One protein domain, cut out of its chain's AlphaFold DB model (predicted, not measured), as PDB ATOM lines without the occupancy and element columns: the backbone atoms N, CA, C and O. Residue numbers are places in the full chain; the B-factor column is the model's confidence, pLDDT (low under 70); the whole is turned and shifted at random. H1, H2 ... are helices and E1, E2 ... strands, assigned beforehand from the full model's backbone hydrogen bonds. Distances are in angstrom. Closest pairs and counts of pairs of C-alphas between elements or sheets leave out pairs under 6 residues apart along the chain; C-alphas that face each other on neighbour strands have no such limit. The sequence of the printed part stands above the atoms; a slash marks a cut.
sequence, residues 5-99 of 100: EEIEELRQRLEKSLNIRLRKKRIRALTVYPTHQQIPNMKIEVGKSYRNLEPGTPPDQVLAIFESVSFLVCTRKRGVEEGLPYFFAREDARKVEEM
ATOM      1  N   GLU A   5     -22.028  -5.790  -3.766       91.44
ATOM      2  CA  GLU A   5     -20.622  -5.965  -3.395       91.44
ATOM      3  C   GLU A   5     -20.042  -7.216  -4.058       91.44
ATOM      4  O   GLU A   5     -19.025  -7.130  -4.745       91.44
ATOM      5  N   GLU A   6     -20.744  -8.350  -3.957       92.69
ATOM      6  CA  GLU A   6     -20.337  -9.606  -4.601       92.69
ATOM      7  C   GLU A   6     -20.244  -9.463  -6.130       92.69
ATOM      8  O   GLU A   6     -19.358 -10.034  -6.769       92.69
ATOM      9  N   ILE A   7     -21.140  -8.680  -6.744       92.38
ATOM     10  CA  ILE A   7     -21.112  -8.397  -8.187       92.38
ATOM     11  C   ILE A   7     -19.868  -7.589  -8.568       92.38
ATOM     12  O   ILE A   7     -19.257  -7.864  -9.603       92.38
ATOM     13  N   GLU A   8     -19.491  -6.592  -7.770       93.38
ATOM     14  CA  GLU A   8     -18.312  -5.768  -8.045       93.38
ATOM     15  C   GLU A   8     -17.012  -6.559  -7.846       93.38
ATOM     16  O   GLU A   8     -16.110  -6.471  -8.684       93.38
ATOM     17  N   GLU A   9     -16.927  -7.387  -6.804       94.19
ATOM     18  CA  GLU A   9     -15.802  -8.307  -6.596       94.19
ATOM     19  C   GLU A   9     -15.667  -9.296  -7.758       94.19
ATOM     20  O   GLU A   9     -14.581  -9.472  -8.323       94.19
ATOM     21  N   LEU A  10     -16.790  -9.888  -8.177       94.62
ATOM     22  CA  LEU A  10     -16.855 -10.770  -9.335       94.62
ATOM     23  C   LEU A  10     -16.356 -10.064 -10.601       94.62
ATOM     24  O   LEU A  10     -15.533 -10.623 -11.329       94.62
ATOM     25  N   ARG A  11     -16.809  -8.830 -10.848       95.00
ATOM     26  CA  ARG A  11     -16.387  -8.020 -11.997       95.00
ATOM     27  C   ARG A  11     -14.874  -7.815 -11.993       95.00
ATOM     28  O   ARG A  11     -14.222  -8.110 -12.989       95.00
ATOM     29  N   GLN A  12     -14.307  -7.359 -10.877       95.00
ATOM     30  CA  GLN A  12     -12.865  -7.110 -10.759       95.00
ATOM     31  C   GLN A  12     -12.040  -8.386 -10.941       95.00
ATOM     32  O   GLN A  12     -10.982  -8.363 -11.575       95.00
ATOM     33  N   ARG A  13     -12.519  -9.511 -10.401       94.44
ATOM     34  CA  ARG A  13     -11.877 -10.813 -10.585       94.44
ATOM     35  C   ARG A  13     -11.876 -11.227 -12.055       94.44
ATOM     36  O   ARG A  13     -10.832 -11.644 -12.550       94.44
ATOM     37  N   LEU A  14     -13.009 -11.083 -12.745       93.62
ATOM     38  CA  LEU A  14     -13.141 -11.421 -14.165       93.62
ATOM     39  C   LEU A  14     -12.313 -10.499 -15.071       93.62
ATOM     40  O   LEU A  14     -11.723 -10.977 -16.034       93.62
ATOM     41  N   GLU A  15     -12.209  -9.203 -14.761       94.81
ATOM     42  CA  GLU A  15     -11.317  -8.289 -15.492       94.81
ATOM     43  C   GLU A  15      -9.862  -8.759 -15.440       94.81
ATOM     44  O   GLU A  15      -9.182  -8.798 -16.466       94.81
ATOM     45  N   LYS A  16      -9.398  -9.155 -14.248       93.94
ATOM     46  CA  LYS A  16      -8.036  -9.658 -14.041       93.94
ATOM     47  C   LYS A  16      -7.813 -11.005 -14.722       93.94
ATOM     48  O   LYS A  16      -6.796 -11.175 -15.385       93.94
ATOM     49  N   SER A  17      -8.735 -11.958 -14.562       92.31
ATOM     50  CA  SER A  17      -8.550 -13.322 -15.073       92.31
ATOM     51  C   SER A  17      -8.638 -13.406 -16.595       92.31
ATOM     52  O   SER A  17      -7.901 -14.175 -17.204       92.31
ATOM     53  N   LEU A  18      -9.514 -12.610 -17.211       91.19
ATOM     54  CA  LEU A  18      -9.703 -12.589 -18.662       91.19
ATOM     55  C   LEU A  18      -8.828 -11.540 -19.355       91.19
ATOM     56  O   LEU A  18      -8.784 -11.511 -20.581       91.19
ATOM     57  N   ASN A  19      -8.140 -10.685 -18.590       93.38
ATOM     58  CA  ASN A  19      -7.363  -9.551 -19.090       93.38
ATOM     59  C   ASN A  19      -8.187  -8.631 -20.019       93.38
ATOM     60  O   ASN A  19      -7.748  -8.235 -21.100       93.38
ATOM     61  N   ILE A  20      -9.410  -8.302 -19.593       92.31
ATOM     62  CA  ILE A  20     -10.349  -7.423 -20.309       92.31
ATOM     63  C   ILE A  20     -10.862  -6.319 -19.384       92.31
ATOM     64  O   ILE A  20     -10.782  -6.423 -18.163       92.31
ATOM     65  N   ARG A  21     -11.461  -5.273 -19.962       93.88
ATOM     66  CA  ARG A  21     -12.221  -4.270 -19.201       93.88
ATOM     67  C   ARG A  21     -13.713  -4.578 -19.260       93.88
ATOM     68  O   ARG A  21     -14.260  -4.756 -20.351       93.88
ATOM     69  N   LEU A  22     -14.361  -4.604 -18.101       93.75
ATOM     70  CA  LEU A  22     -15.796  -4.802 -17.933       93.75
ATOM     71  C   LEU A  22     -16.439  -3.508 -17.456       93.75
ATOM     72  O   LEU A  22     -15.989  -2.871 -16.498       93.75
ATOM     73  N   ARG A  23     -17.543  -3.125 -18.093       91.38
ATOM     74  CA  ARG A  23     -18.315  -1.965 -17.652       91.38
ATOM     75  C   ARG A  23     -18.926  -2.233 -16.279       91.38
ATOM     76  O   ARG A  23     -19.409  -3.324 -16.003       91.38
ATOM     77  N   LYS A  24     -18.977  -1.191 -15.446       86.94
ATOM     78  CA  LYS A  24     -19.650  -1.211 -14.133       86.94
ATOM     79  C   LYS A  24     -21.181  -1.206 -14.223       86.94
ATOM     80  O   LYS A  24     -21.860  -1.216 -13.204       86.94
ATOM     81  N   LYS A  25     -21.732  -1.149 -15.438       85.50
ATOM     82  CA  LYS A  25     -23.176  -1.159 -15.666       85.50
ATOM     83  C   LYS A  25     -23.756  -2.503 -15.241       85.50
ATOM     84  O   LYS A  25     -23.263  -3.549 -15.658       85.50
ATOM     85  N   ARG A  26     -24.828  -2.464 -14.453       88.31
ATOM     86  CA  ARG A  26     -25.578  -3.660 -14.072       88.31
ATOM     87  C   ARG A  26     -26.583  -3.969 -15.170       88.31
ATOM     88  O   ARG A  26     -27.480  -3.176 -15.432       88.31
ATOM     89  N   ILE A  27     -26.425  -5.115 -15.817       93.44
ATOM     90  CA  ILE A  27     -27.350  -5.568 -16.854       93.44
ATOM     91  C   ILE A  27     -28.379  -6.488 -16.204       93.44
ATOM     92  O   ILE A  27     -28.031  -7.506 -15.608       93.44
ATOM     93  N   ARG A  28     -29.654  -6.120 -16.323       93.69
ATOM     94  CA  ARG A  28     -30.803  -6.906 -15.870       93.69
ATOM     95  C   ARG A  28     -31.110  -8.037 -16.840       93.69
ATOM     96  O   ARG A  28     -31.381  -9.156 -16.403       93.69
ATOM     97  N   ALA A  29     -31.113  -7.731 -18.136       94.06
ATOM     98  CA  ALA A  29     -31.433  -8.700 -19.171       94.06
ATOM     99  C   ALA A  29     -30.656  -8.468 -20.470       94.06
ATOM    100  O   ALA A  29     -30.349  -7.335 -20.839       94.06
ATOM    101  N   LEU A  30     -30.394  -9.560 -21.180       92.44
ATOM    102  CA  LEU A  30     -29.739  -9.595 -22.478       92.44
ATOM    103  C   LEU A  30     -30.588 -10.416 -23.448       92.44
ATOM    104  O   LEU A  30     -30.818 -11.602 -23.224       92.44
ATOM    105  N   THR A  31     -31.039  -9.798 -24.535       91.44
ATOM    106  CA  THR A  31     -31.731 -10.508 -25.613       91.44
ATOM    107  C   THR A  31     -30.728 -10.904 -26.685       91.44
ATOM    108  O   THR A  31     -30.157 -10.026 -27.338       91.44
ATOM    109  N   VAL A  32     -30.549 -12.209 -26.890       87.25
ATOM    110  CA  VAL A  32     -29.618 -12.781 -27.869       87.25
ATOM    111  C   VAL A  32     -30.342 -13.525 -28.988       87.25
ATOM    112  O   VAL A  32     -31.361 -14.184 -28.768       87.25
ATOM    113  N   TYR A  33     -29.804 -13.382 -30.197       81.50
ATOM    114  CA  TYR A  33     -30.206 -14.061 -31.423       81.50
ATOM    115  C   TYR A  33     -28.965 -14.782 -31.948       81.50
ATOM    116  O   TYR A  33     -28.256 -14.211 -32.774       81.50
ATOM    117  N   PRO A  34     -28.646 -15.978 -31.435       64.81
ATOM    118  CA  PRO A  34     -27.470 -16.701 -31.893       64.81
ATOM    119  C   PRO A  34     -27.571 -16.937 -33.402       64.81
ATOM    120  O   PRO A  34     -28.538 -17.518 -33.898       64.81
ATOM    121  N   THR A  35     -26.568 -16.461 -34.135       58.94
ATOM    122  CA  THR A  35     -26.499 -16.524 -35.606       58.94
ATOM    123  C   THR A  35     -26.539 -17.959 -36.152       58.94
ATOM    124  O   THR A  35     -26.913 -18.183 -37.305       58.94
ATOM    125  N   HIS A  36     -26.223 -18.957 -35.322       57.06
ATOM    126  CA  HIS A  36     -26.359 -20.373 -35.649       57.06
ATOM    127  C   HIS A  36     -27.772 -20.898 -35.316       57.06
ATOM    128  O   HIS A  36     -28.081 -21.259 -34.186       57.06
ATOM    129  N   GLN A  37     -28.596 -20.920 -36.369       51.22
ATOM    130  CA  GLN A  37     -29.992 -21.350 -36.613       51.22
ATOM    131  C   GLN A  37     -30.682 -22.478 -35.790       51.22
ATOM    132  O   GLN A  37     -31.699 -22.997 -36.242       51.22
ATOM    133  N   GLN A  38     -30.243 -22.865 -34.592       56.09
ATOM    134  CA  GLN A  38     -30.920 -23.910 -33.794       56.09
ATOM    135  C   GLN A  38     -31.400 -23.463 -32.411       56.09
ATOM    136  O   GLN A  38     -32.073 -24.231 -31.724       56.09
ATOM    137  N   ILE A  39     -31.105 -22.231 -31.998       58.56
ATOM    138  CA  ILE A  39     -31.518 -21.719 -30.691       58.56
ATOM    139  C   ILE A  39     -32.510 -20.567 -30.915       58.56
ATOM    140  O   ILE A  39     -32.183 -19.620 -31.633       58.56
ATOM    141  N   PRO A  40     -33.733 -20.636 -30.350       67.06
ATOM    142  CA  PRO A  40     -34.713 -19.562 -30.478       67.06
ATOM    143  C   PRO A  40     -34.195 -18.289 -29.810       67.06
ATOM    144  O   PRO A  40     -33.319 -18.346 -28.954       67.06
ATOM    145  N   ASN A  41     -34.777 -17.141 -30.148       77.00
ATOM    146  CA  ASN A  41     -34.451 -15.874 -29.493       77.00
ATOM    147  C   ASN A  41     -34.570 -16.022 -27.974       77.00
ATOM    148  O   ASN A  41     -35.625 -16.405 -27.463       77.00
ATOM    149  N   MET A  42     -33.500 -15.701 -27.253       85.50
ATOM    150  CA  MET A  42     -33.471 -15.839 -25.801       85.50
ATOM    151  C   MET A  42     -33.386 -14.470 -25.157       85.50
ATOM    152  O   MET A  42     -32.461 -13.712 -25.430       85.50
ATOM    153  N   LYS A  43     -34.317 -14.176 -24.250       91.56
ATOM    154  CA  LYS A  43     -34.132 -13.122 -23.253       91.56
ATOM    155  C   LYS A  43     -33.529 -13.763 -22.007       91.56
ATOM    156  O   LYS A  43     -34.214 -14.531 -21.336       91.56
ATOM    157  N   ILE A  44     -32.260 -13.477 -21.733       92.56
ATOM    158  CA  ILE A  44     -31.504 -13.963 -20.576       92.56
ATOM    159  C   ILE A  44     -31.599 -12.921 -19.464       92.56
ATOM    160  O   ILE A  44     -31.149 -11.797 -19.650       92.56
ATOM    161  N   GLU A  45     -32.178 -13.275 -18.321       94.56
ATOM    162  CA  GLU A  45     -32.459 -12.360 -17.213       94.56
ATOM    163  C   GLU A  45     -31.736 -12.794 -15.937       94.56
ATOM    164  O   GLU A  45     -31.723 -13.975 -15.578       94.56
ATOM    165  N   VAL A  46     -31.180 -11.829 -15.207       93.88
ATOM    166  CA  VAL A  46     -30.581 -12.085 -13.894       93.88
ATOM    167  C   VAL A  46     -31.650 -12.595 -12.919       93.88
ATOM    168  O   VAL A  46     -32.746 -12.048 -12.820       93.88
ATOM    169  N   GLY A  47     -31.327 -13.658 -12.182       93.25
ATOM    170  CA  GLY A  47     -32.216 -14.344 -11.242       93.25
ATOM    171  C   GLY A  47     -33.078 -15.445 -11.865       93.25
ATOM    172  O   GLY A  47     -33.758 -16.161 -11.127       93.25
ATOM    173  N   LYS A  48     -33.047 -15.628 -13.191       93.38
ATOM    174  CA  LYS A  48     -33.779 -16.695 -13.890       93.38
ATOM    175  C   LYS A  48     -32.866 -17.868 -14.244       93.38
ATOM    176  O   LYS A  48     -31.658 -17.701 -14.400       93.38
ATOM    177  N   SER A  49     -33.460 -19.055 -14.364       91.62
ATOM    178  CA  SER A  49     -32.751 -20.287 -14.726       91.62
ATOM    179  C   SER A  49     -32.939 -20.625 -16.200       91.62
ATOM    180  O   SER A  49     -34.059 -20.568 -16.705       91.62
ATOM    181  N   TYR A  50     -31.862 -21.038 -16.868       87.88
ATOM    182  CA  TYR A  50     -31.862 -21.360 -18.299       87.88
ATOM    183  C   TYR A  50     -31.219 -22.721 -18.553       87.88
ATOM    184  O   TYR A  50     -30.161 -23.009 -18.008       87.88
ATOM    185  N   ARG A  51     -31.857 -23.549 -19.395       81.69
ATOM    186  CA  ARG A  51     -31.396 -24.907 -19.776       81.69
ATOM    187  C   ARG A  51     -30.510 -24.939 -21.018       81.69
ATOM    188  O   ARG A  51     -29.946 -25.970 -21.343       81.69
ATOM    189  N   ASN A  52     -30.464 -23.839 -21.754       77.81
ATOM    190  CA  ASN A  52     -29.929 -23.773 -23.108       77.81
ATOM    191  C   ASN A  52     -28.888 -22.658 -23.272       77.81
ATOM    192  O   ASN A  52     -28.697 -22.165 -24.378       77.81
ATOM    193  N   LEU A  53     -28.216 -22.265 -22.183       81.56
ATOM    194  CA  LEU A  53     -27.008 -21.436 -22.283       81.56
ATOM    195  C   LEU A  53     -25.874 -22.203 -22.980       81.56
ATOM    196  O   LEU A  53     -25.074 -21.604 -23.688       81.56
ATOM    197  N   GLU A  54     -25.850 -23.529 -22.828       76.25
ATOM    198  CA  GLU A  54     -24.987 -24.443 -23.571       76.25
ATOM    199  C   GLU A  54     -25.714 -25.785 -23.781       76.25
ATOM    200  O   GLU A  54     -26.334 -26.294 -22.838       76.25
ATOM    201  N   PRO A  55     -25.663 -26.380 -24.986       71.69
ATOM    202  CA  PRO A  55     -26.297 -27.666 -25.256       71.69
ATOM    203  C   PRO A  55     -25.817 -28.763 -24.294       71.69
ATOM    204  O   PRO A  55     -24.620 -28.951 -24.100       71.69
ATOM    205  N   GLY A  56     -26.751 -29.508 -23.699       74.00
ATOM    206  CA  GLY A  56     -26.434 -30.641 -22.821       74.00
ATOM    207  C   GLY A  56     -26.064 -30.276 -21.378       74.00
ATOM    208  O   GLY A  56     -25.834 -31.179 -20.574       74.00
ATOM    209  N   THR A  57     -26.045 -28.990 -21.014       76.06
ATOM    210  CA  THR A  57     -25.840 -28.571 -19.619       76.06
ATOM    211  C   THR A  57     -27.131 -28.594 -18.796       76.06
ATOM    212  O   THR A  57     -28.222 -28.373 -19.330       76.06
ATOM    213  N   PRO A  58     -27.047 -28.866 -17.478       83.38
ATOM    214  CA  PRO A  58     -28.194 -28.704 -16.600       83.38
ATOM    215  C   PRO A  58     -28.599 -27.224 -16.511       83.38
ATOM    216  O   PRO A  58     -27.752 -26.341 -16.652       83.38
ATOM    217  N   PRO A  59     -29.883 -26.936 -16.231       86.62
ATOM    218  CA  PRO A  59     -30.320 -25.577 -15.961       86.62
ATOM    219  C   PRO A  59     -29.524 -24.934 -14.833       86.62
ATOM    220  O   PRO A  59     -29.410 -25.514 -13.755       86.62
ATOM    221  N   ASP A  60     -29.074 -23.703 -15.057       88.94
ATOM    222  CA  ASP A  60     -28.386 -22.911 -14.040       88.94
ATOM    223  C   ASP A  60     -28.984 -21.502 -13.955       88.94
ATOM    224  O   ASP A  60     -29.529 -20.974 -14.933       88.94
ATOM    225  N   GLN A  61     -28.934 -20.917 -12.758       93.31
ATOM    226  CA  GLN A  61     -29.452 -19.581 -12.492       93.31
ATOM    227  C   GLN A  61     -28.422 -18.534 -12.907       93.31
ATOM    228  O   GLN A  61     -27.272 -18.564 -12.472       93.31
ATOM    229  N   VAL A  62     -28.860 -17.556 -13.694       94.38
ATOM    230  CA  VAL A  62     -28.038 -16.399 -14.050       94.38
ATOM    231  C   VAL A  62     -27.925 -15.477 -12.846       94.38
ATOM    232  O   VAL A  62     -28.926 -15.048 -12.275       94.38
ATOM    233  N   LEU A  63     -26.695 -15.165 -12.458       94.94
ATOM    234  CA  LEU A  63     -26.384 -14.357 -11.283       94.94
ATOM    235  C   LEU A  63     -25.930 -12.942 -11.638       94.94
ATOM    236  O   LEU A  63     -26.216 -12.018 -10.880       94.94
ATOM    237  N   ALA A  64     -25.262 -12.766 -12.779       94.62
ATOM    238  CA  ALA A  64     -24.826 -11.462 -13.271       94.62
ATOM    239  C   ALA A  64     -24.617 -11.484 -14.790       94.62
ATOM    240  O   ALA A  64     -24.326 -12.532 -15.370       94.62
ATOM    241  N   ILE A  65     -24.737 -10.315 -15.422       94.94
ATOM    242  CA  ILE A  65     -24.410 -10.104 -16.833       94.94
ATOM    243  C   ILE A  65     -23.496  -8.877 -16.929       94.94
ATOM    244  O   ILE A  65     -23.832  -7.821 -16.389       94.94
ATOM    245  N   PHE A  66     -22.360  -9.005 -17.615       94.38
ATOM    246  CA  PHE A  66     -21.384  -7.925 -17.798       94.38
ATOM    247  C   PHE A  66     -21.127  -7.635 -19.278       94.38
ATOM    248  O   PHE A  66     -21.158  -8.539 -20.109       94.38
ATOM    249  N   GLU A  67     -20.829  -6.375 -19.605       92.56
ATOM    250  CA  GLU A  67     -20.464  -5.936 -20.958       92.56
ATOM    251  C   GLU A  67     -18.962  -5.619 -21.041       92.56
ATOM    252  O   GLU A  67     -18.446  -4.786 -20.290       92.56
ATOM    253  N   SER A  68     -18.280  -6.256 -21.992       88.62
ATOM    254  CA  SER A  68     -16.927  -5.939 -22.467       88.62
ATOM    255  C   SER A  68     -16.963  -5.729 -23.992       88.62
ATOM    256  O   SER A  68     -17.873  -5.080 -24.510       88.62
ATOM    257  N   VAL A  69     -16.006  -6.302 -24.729       87.19
ATOM    258  CA  VAL A  69     -16.103  -6.528 -26.182       87.19
ATOM    259  C   VAL A  69     -17.276  -7.454 -26.536       87.19
ATOM    260  O   VAL A  69     -17.903  -7.289 -27.578       87.19
ATOM    261  N   SER A  70     -17.615  -8.372 -25.629       91.25
ATOM    262  CA  SER A  70     -18.740  -9.309 -25.672       91.25
ATOM    263  C   SER A  70     -19.542  -9.230 -24.368       91.25
ATOM    264  O   SER A  70     -19.142  -8.544 -23.422       91.25
ATOM    265  N   PHE A  71     -20.662  -9.943 -24.293       92.94
ATOM    266  CA  PHE A  71     -21.424 -10.088 -23.056       92.94
ATOM    267  C   PHE A  71     -21.011 -11.355 -22.313       92.94
ATOM    268  O   PHE A  71     -20.906 -12.425 -22.913       92.94
ATOM    269  N   LEU A  72     -20.787 -11.224 -21.007       94.06
ATOM    270  CA  LEU A  72     -20.485 -12.331 -20.106       94.06
ATOM    271  C   LEU A  72     -21.700 -12.612 -19.237       94.06
ATOM    272  O   LEU A  72     -22.100 -11.751 -18.456       94.06
ATOM    273  N   VAL A  73     -22.264 -13.809 -19.342       93.81
ATOM    274  CA  VAL A  73     -23.368 -14.271 -18.496       93.81
ATOM    275  C   VAL A  73     -22.795 -15.224 -17.454       93.81
ATOM    276  O   VAL A  73     -22.280 -16.293 -17.781       93.81
ATOM    277  N   CYS A  74     -22.860 -14.816 -16.191       94.19
ATOM    278  CA  CYS A  74     -22.340 -15.577 -15.061       94.19
ATOM    279  C   CYS A  74     -23.471 -16.356 -14.393       94.19
ATOM    280  O   CYS A  74     -24.550 -15.810 -14.146       94.19
ATOM    281  N   THR A  75     -23.202 -17.606 -14.046       94.19
ATOM    282  CA  THR A  75     -24.064 -18.447 -13.214       94.19
ATOM    283  C   THR A  75     -23.322 -18.846 -11.943       94.19
ATOM    284  O   THR A  75     -22.190 -18.410 -11.727       94.19
ATOM    285  N   ARG A  76     -23.941 -19.646 -11.066       91.75
ATOM    286  CA  ARG A  76     -23.242 -20.124  -9.863       91.75
ATOM    287  C   ARG A  76     -22.022 -20.946 -10.253       91.75
ATOM    288  O   ARG A  76     -20.911 -20.623  -9.843       91.75
ATOM    289  N   LYS A  77     -22.241 -21.954 -11.099       89.50
ATOM    290  CA  LYS A  77     -21.164 -22.830 -11.531       89.50
ATOM    291  C   LYS A  77     -20.174 -22.072 -12.396       89.50
ATOM    292  O   LYS A  77     -18.998 -22.134 -12.097       89.50
ATOM    293  N   ARG A  78     -20.646 -21.351 -13.424       90.00
ATOM    294  CA  ARG A  78     -19.799 -20.681 -14.419       90.00
ATOM    295  C   ARG A  78     -19.563 -19.214 -14.101       90.00
ATOM    296  O   ARG A  78     -20.479 -18.395 -14.133       90.00
ATOM    297  N   GLY A  79     -18.305 -18.864 -13.887       90.69
ATOM    298  CA  GLY A  79     -17.877 -17.487 -13.680       90.69
ATOM    299  C   GLY A  79     -17.910 -17.038 -12.223       90.69
ATOM    300  O   GLY A  79     -17.103 -16.171 -11.905       90.69
ATOM    301  N   VAL A  80     -18.747 -17.615 -11.341       90.50
ATOM    302  CA  VAL A  80     -18.726 -17.352  -9.881       90.50
ATOM    303  C   VAL A  80     -17.852 -18.358  -9.131       90.50
ATOM    304  O   VAL A  80     -16.863 -17.947  -8.524       90.50
ATOM    305  N   GLU A  81     -18.175 -19.646  -9.169       89.62
ATOM    306  CA  GLU A  81     -17.396 -20.669  -8.464       89.62
ATOM    307  C   GLU A  81     -16.245 -21.181  -9.333       89.62
ATOM    308  O   GLU A  81     -15.078 -21.024  -8.975       89.62
ATOM    309  N   GLU A  82     -16.564 -21.732 -10.505       82.56
ATOM    310  CA  GLU A  82     -15.601 -22.385 -11.388       82.56
ATOM    311  C   GLU A  82     -15.802 -22.017 -12.870       82.56
ATOM    312  O   GLU A  82     -16.779 -21.394 -13.279       82.56
ATOM    313  N   GLY A  83     -14.826 -22.362 -13.710       83.44
ATOM    314  CA  GLY A  83     -14.923 -22.179 -15.158       83.44
ATOM    315  C   GLY A  83     -15.100 -20.732 -15.644       83.44
ATOM    316  O   GLY A  83     -15.126 -19.754 -14.896       83.44
ATOM    317  N   LEU A  84     -15.196 -20.596 -16.963       89.50
ATOM    318  CA  LEU A  84     -15.411 -19.310 -17.616       89.50
ATOM    319  C   LEU A  84     -16.913 -18.983 -17.695       89.50
ATOM    320  O   LEU A  84     -17.714 -19.908 -17.867       89.50
ATOM    321  N   PRO A  85     -17.313 -17.700 -17.606       92.38
ATOM    322  CA  PRO A  85     -18.698 -17.302 -17.848       92.38
ATOM    323  C   PRO A  85     -19.132 -17.661 -19.275       92.38
ATOM    324  O   PRO A  85     -18.300 -17.866 -20.159       92.38
ATOM    325  N   TYR A  86     -20.440 -17.719 -19.520       90.94
ATOM    326  CA  TYR A  86     -20.940 -17.882 -20.884       90.94
ATOM    327  C   TYR A  86     -20.665 -16.606 -21.686       90.94
ATOM    328  O   TYR A  86     -20.941 -15.502 -21.213       90.94
ATOM    329  N   PHE A  87     -20.136 -16.763 -22.899       90.69
ATOM    330  CA  PHE A  87     -19.814 -15.657 -23.794       90.69
ATOM    331  C   PHE A  87     -20.882 -15.522 -24.873       90.69
ATOM    332  O   PHE A  87     -21.185 -16.485 -25.571       90.69
ATOM    333  N   PHE A  88     -21.395 -14.308 -25.047       89.38
ATOM    334  CA  PHE A  88     -22.267 -13.950 -26.158       89.38
ATOM    335  C   PHE A  88     -21.633 -12.812 -26.945       89.38
ATOM    336  O   PHE A  88     -21.305 -11.762 -26.380       89.38
ATOM    337  N   ALA A  89     -21.439 -13.020 -28.245       89.00
ATOM    338  CA  ALA A  89     -20.868 -12.002 -29.107       89.00
ATOM    339  C   ALA A  89     -21.786 -10.773 -29.162       89.00
ATOM    340  O   ALA A  89     -23.009 -10.860 -29.020       89.00
ATOM    341  N   ARG A  90     -21.191  -9.594 -29.363       87.62
ATOM    342  CA  ARG A  90     -21.959  -8.343 -29.419       87.62
ATOM    343  C   ARG A  90     -22.930  -8.314 -30.603       87.62
ATOM    344  O   ARG A  90     -23.989  -7.713 -30.491       87.62
ATOM    345  N   GLU A  91     -22.578  -8.972 -31.703       87.00
ATOM    346  CA  GLU A  91     -23.409  -9.101 -32.907       87.00
ATOM    347  C   GLU A  91     -24.686  -9.927 -32.694       87.00
ATOM    348  O   GLU A  91     -25.710  -9.639 -33.320       87.00
ATOM    349  N   ASP A  92     -24.661 -10.879 -31.758       84.12
ATOM    350  CA  ASP A  92     -25.832 -11.679 -31.389       84.12
ATOM    351  C   ASP A  92     -26.747 -10.939 -30.399       84.12
ATOM    352  O   ASP A  92     -27.923 -11.276 -30.259       84.12
ATOM    353  N   ALA A  93     -26.241  -9.913 -29.705       86.75
ATOM    354  CA  ALA A  93     -27.004  -9.137 -28.733       86.75
ATOM    355  C   ALA A  93     -27.885  -8.080 -29.420       86.75
ATOM    356  O   ALA A  93     -27.406  -7.091 -29.972       86.75
ATOM    357  N   ARG A  94     -29.210  -8.252 -29.340       87.56
ATOM    358  CA  ARG A  94     -30.194  -7.326 -29.931       87.56
ATOM    359  C   ARG A  94     -30.677  -6.252 -28.975       87.56
ATOM    360  O   ARG A  94     -31.038  -5.162 -29.410       87.56
ATOM    361  N   LYS A  95     -30.728  -6.565 -27.684       89.75
ATOM    362  CA  LYS A  95     -31.213  -5.639 -26.661       89.75
ATOM    363  C   LYS A  95     -30.523  -5.911 -25.336       89.75
ATOM    364  O   LYS A  95     -30.368  -7.064 -24.945       89.75
ATOM    365  N   VAL A  96     -30.162  -4.834 -24.652       91.75
ATOM    366  CA  VAL A  96     -29.617  -4.850 -23.295       91.75
ATOM    367  C   VAL A  96     -30.550  -4.016 -22.427       91.75
ATOM    368  O   VAL A  96     -30.859  -2.878 -22.773       91.75
ATOM    369  N   GLU A  97     -31.036  -4.595 -21.335       94.00
ATOM    370  CA  GLU A  97     -31.830  -3.899 -20.320       94.00
ATOM    371  C   GLU A  97     -30.940  -3.694 -19.092       94.00
ATOM    372  O   GLU A  97     -30.446  -4.664 -18.515       94.00
ATOM    373  N   GLU A  98     -30.702  -2.441 -18.715       91.38
ATOM    374  CA  GLU A  98     -29.904  -2.070 -17.539       91.38
ATOM    375  C   GLU A  98     -30.780  -2.143 -16.268       91.38
ATOM    376  O   GLU A  98     -32.006  -2.044 -16.344       91.38
ATOM    377  N   MET A  99     -30.174  -2.402 -15.105       84.38
ATOM    378  CA  MET A  99     -30.856  -2.230 -13.816       84.38
ATOM    379  C   MET A  99     -30.939  -0.731 -13.504       84.38
ATOM    380  O   MET A  99     -29.928  -0.042 -13.651       84.38
TER     381      MET A  99
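What this domain is: This is residues 5 to 99 of the 100 residues of an uncharacterized protein of candidate division Zixibacteria bacterium (UniProt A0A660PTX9). Two small antiparallel sheets of three strands lie face to face as a sandwich, their strands crossed, and the single helix H1 runs across the other face of the sheet E3 E4 E5. E3 bends sharply, and a long stretch without a named element, residues 46 to 59, leads from the sheet E2 E1 E6 to it. The printed part has 95 residues, running H1 E1 E2 E3 E4 E5 E6, and its sheet orders are E2 - E1 - E6 and E3 - E4 - E5. The class is mixed, helices and strands, with under half of the residues, 46 of 95, in named elements. The whole is compact and rounded, with a radius of gyration of the C-alphas of 12.4 A and spans of 34 by 25 by 24 A.

How they stand to each other: Begin with the sheet of E3, residues 60 to 67, E4, residues 71 to 75, and E5, residues 86 to 88: it is a meander, each strand the antiparallel neighbour of the one before. E3 and E4 form a hairpin with N 66 and O 72 at 2.9 A; the hairpin E4 and E5 has N 73 and O 86 at 2.8 A. E3 bends by 60 degrees at residue 63. H1, residues 5 to 18, is on this sheet over E3 and E4, at a height over the sheet of 10.2 A from a local plane fitted to just 6 C-alphas. It runs across the strands, at 70 degrees to E3 on the local plane; the closest C-alphas of H1 and E3 are those of Ile 7 and Ala 64, 7.0 A apart. Within H1, every O i to N i+4 pair is within hydrogen-bond range. Next find the second sheet: E2, residues 42 to 45, E1, residues 27 to 32, and E6, residues 93 to 98. E1 and E2 are a hairpin, with N 30 and O 44 at 2.8 A; E1 and E6 are antiparallel, with N 31 and O 95 at 2.8 A. The two sheets make the sandwich, their strands at 77 degrees; the closest C-alphas of E1 and E3 are those of Ile 27 and Ile 65, 5.4 A apart.

Where its parts are: Find C-alpha 60 at (-28.386, -22.911, -14.040); E3 runs 20.0 A from there. H1 starts at C-alpha 5, (-20.622, -5.965, -3.395), and is 19.9 A long. E1 measures 13.4 A, E2 9.3 A, E4 13.2 A and E5 6.7 A; E6 runs 13.6 A to C-alpha 98 at (-29.904, -2.070, -17.539).

The domain as a whole: The C-alphas farthest apart are those of Glu 5 and Gln 37, 37.8 A. The printed part has no cut. The link from E2 to E3 is long; in it residues 49 to 50 pair antiparallel with residues 60 to 61 of E3. The mean pLDDT of the printed part is 87.5, and residues 34 to 40 are under 70.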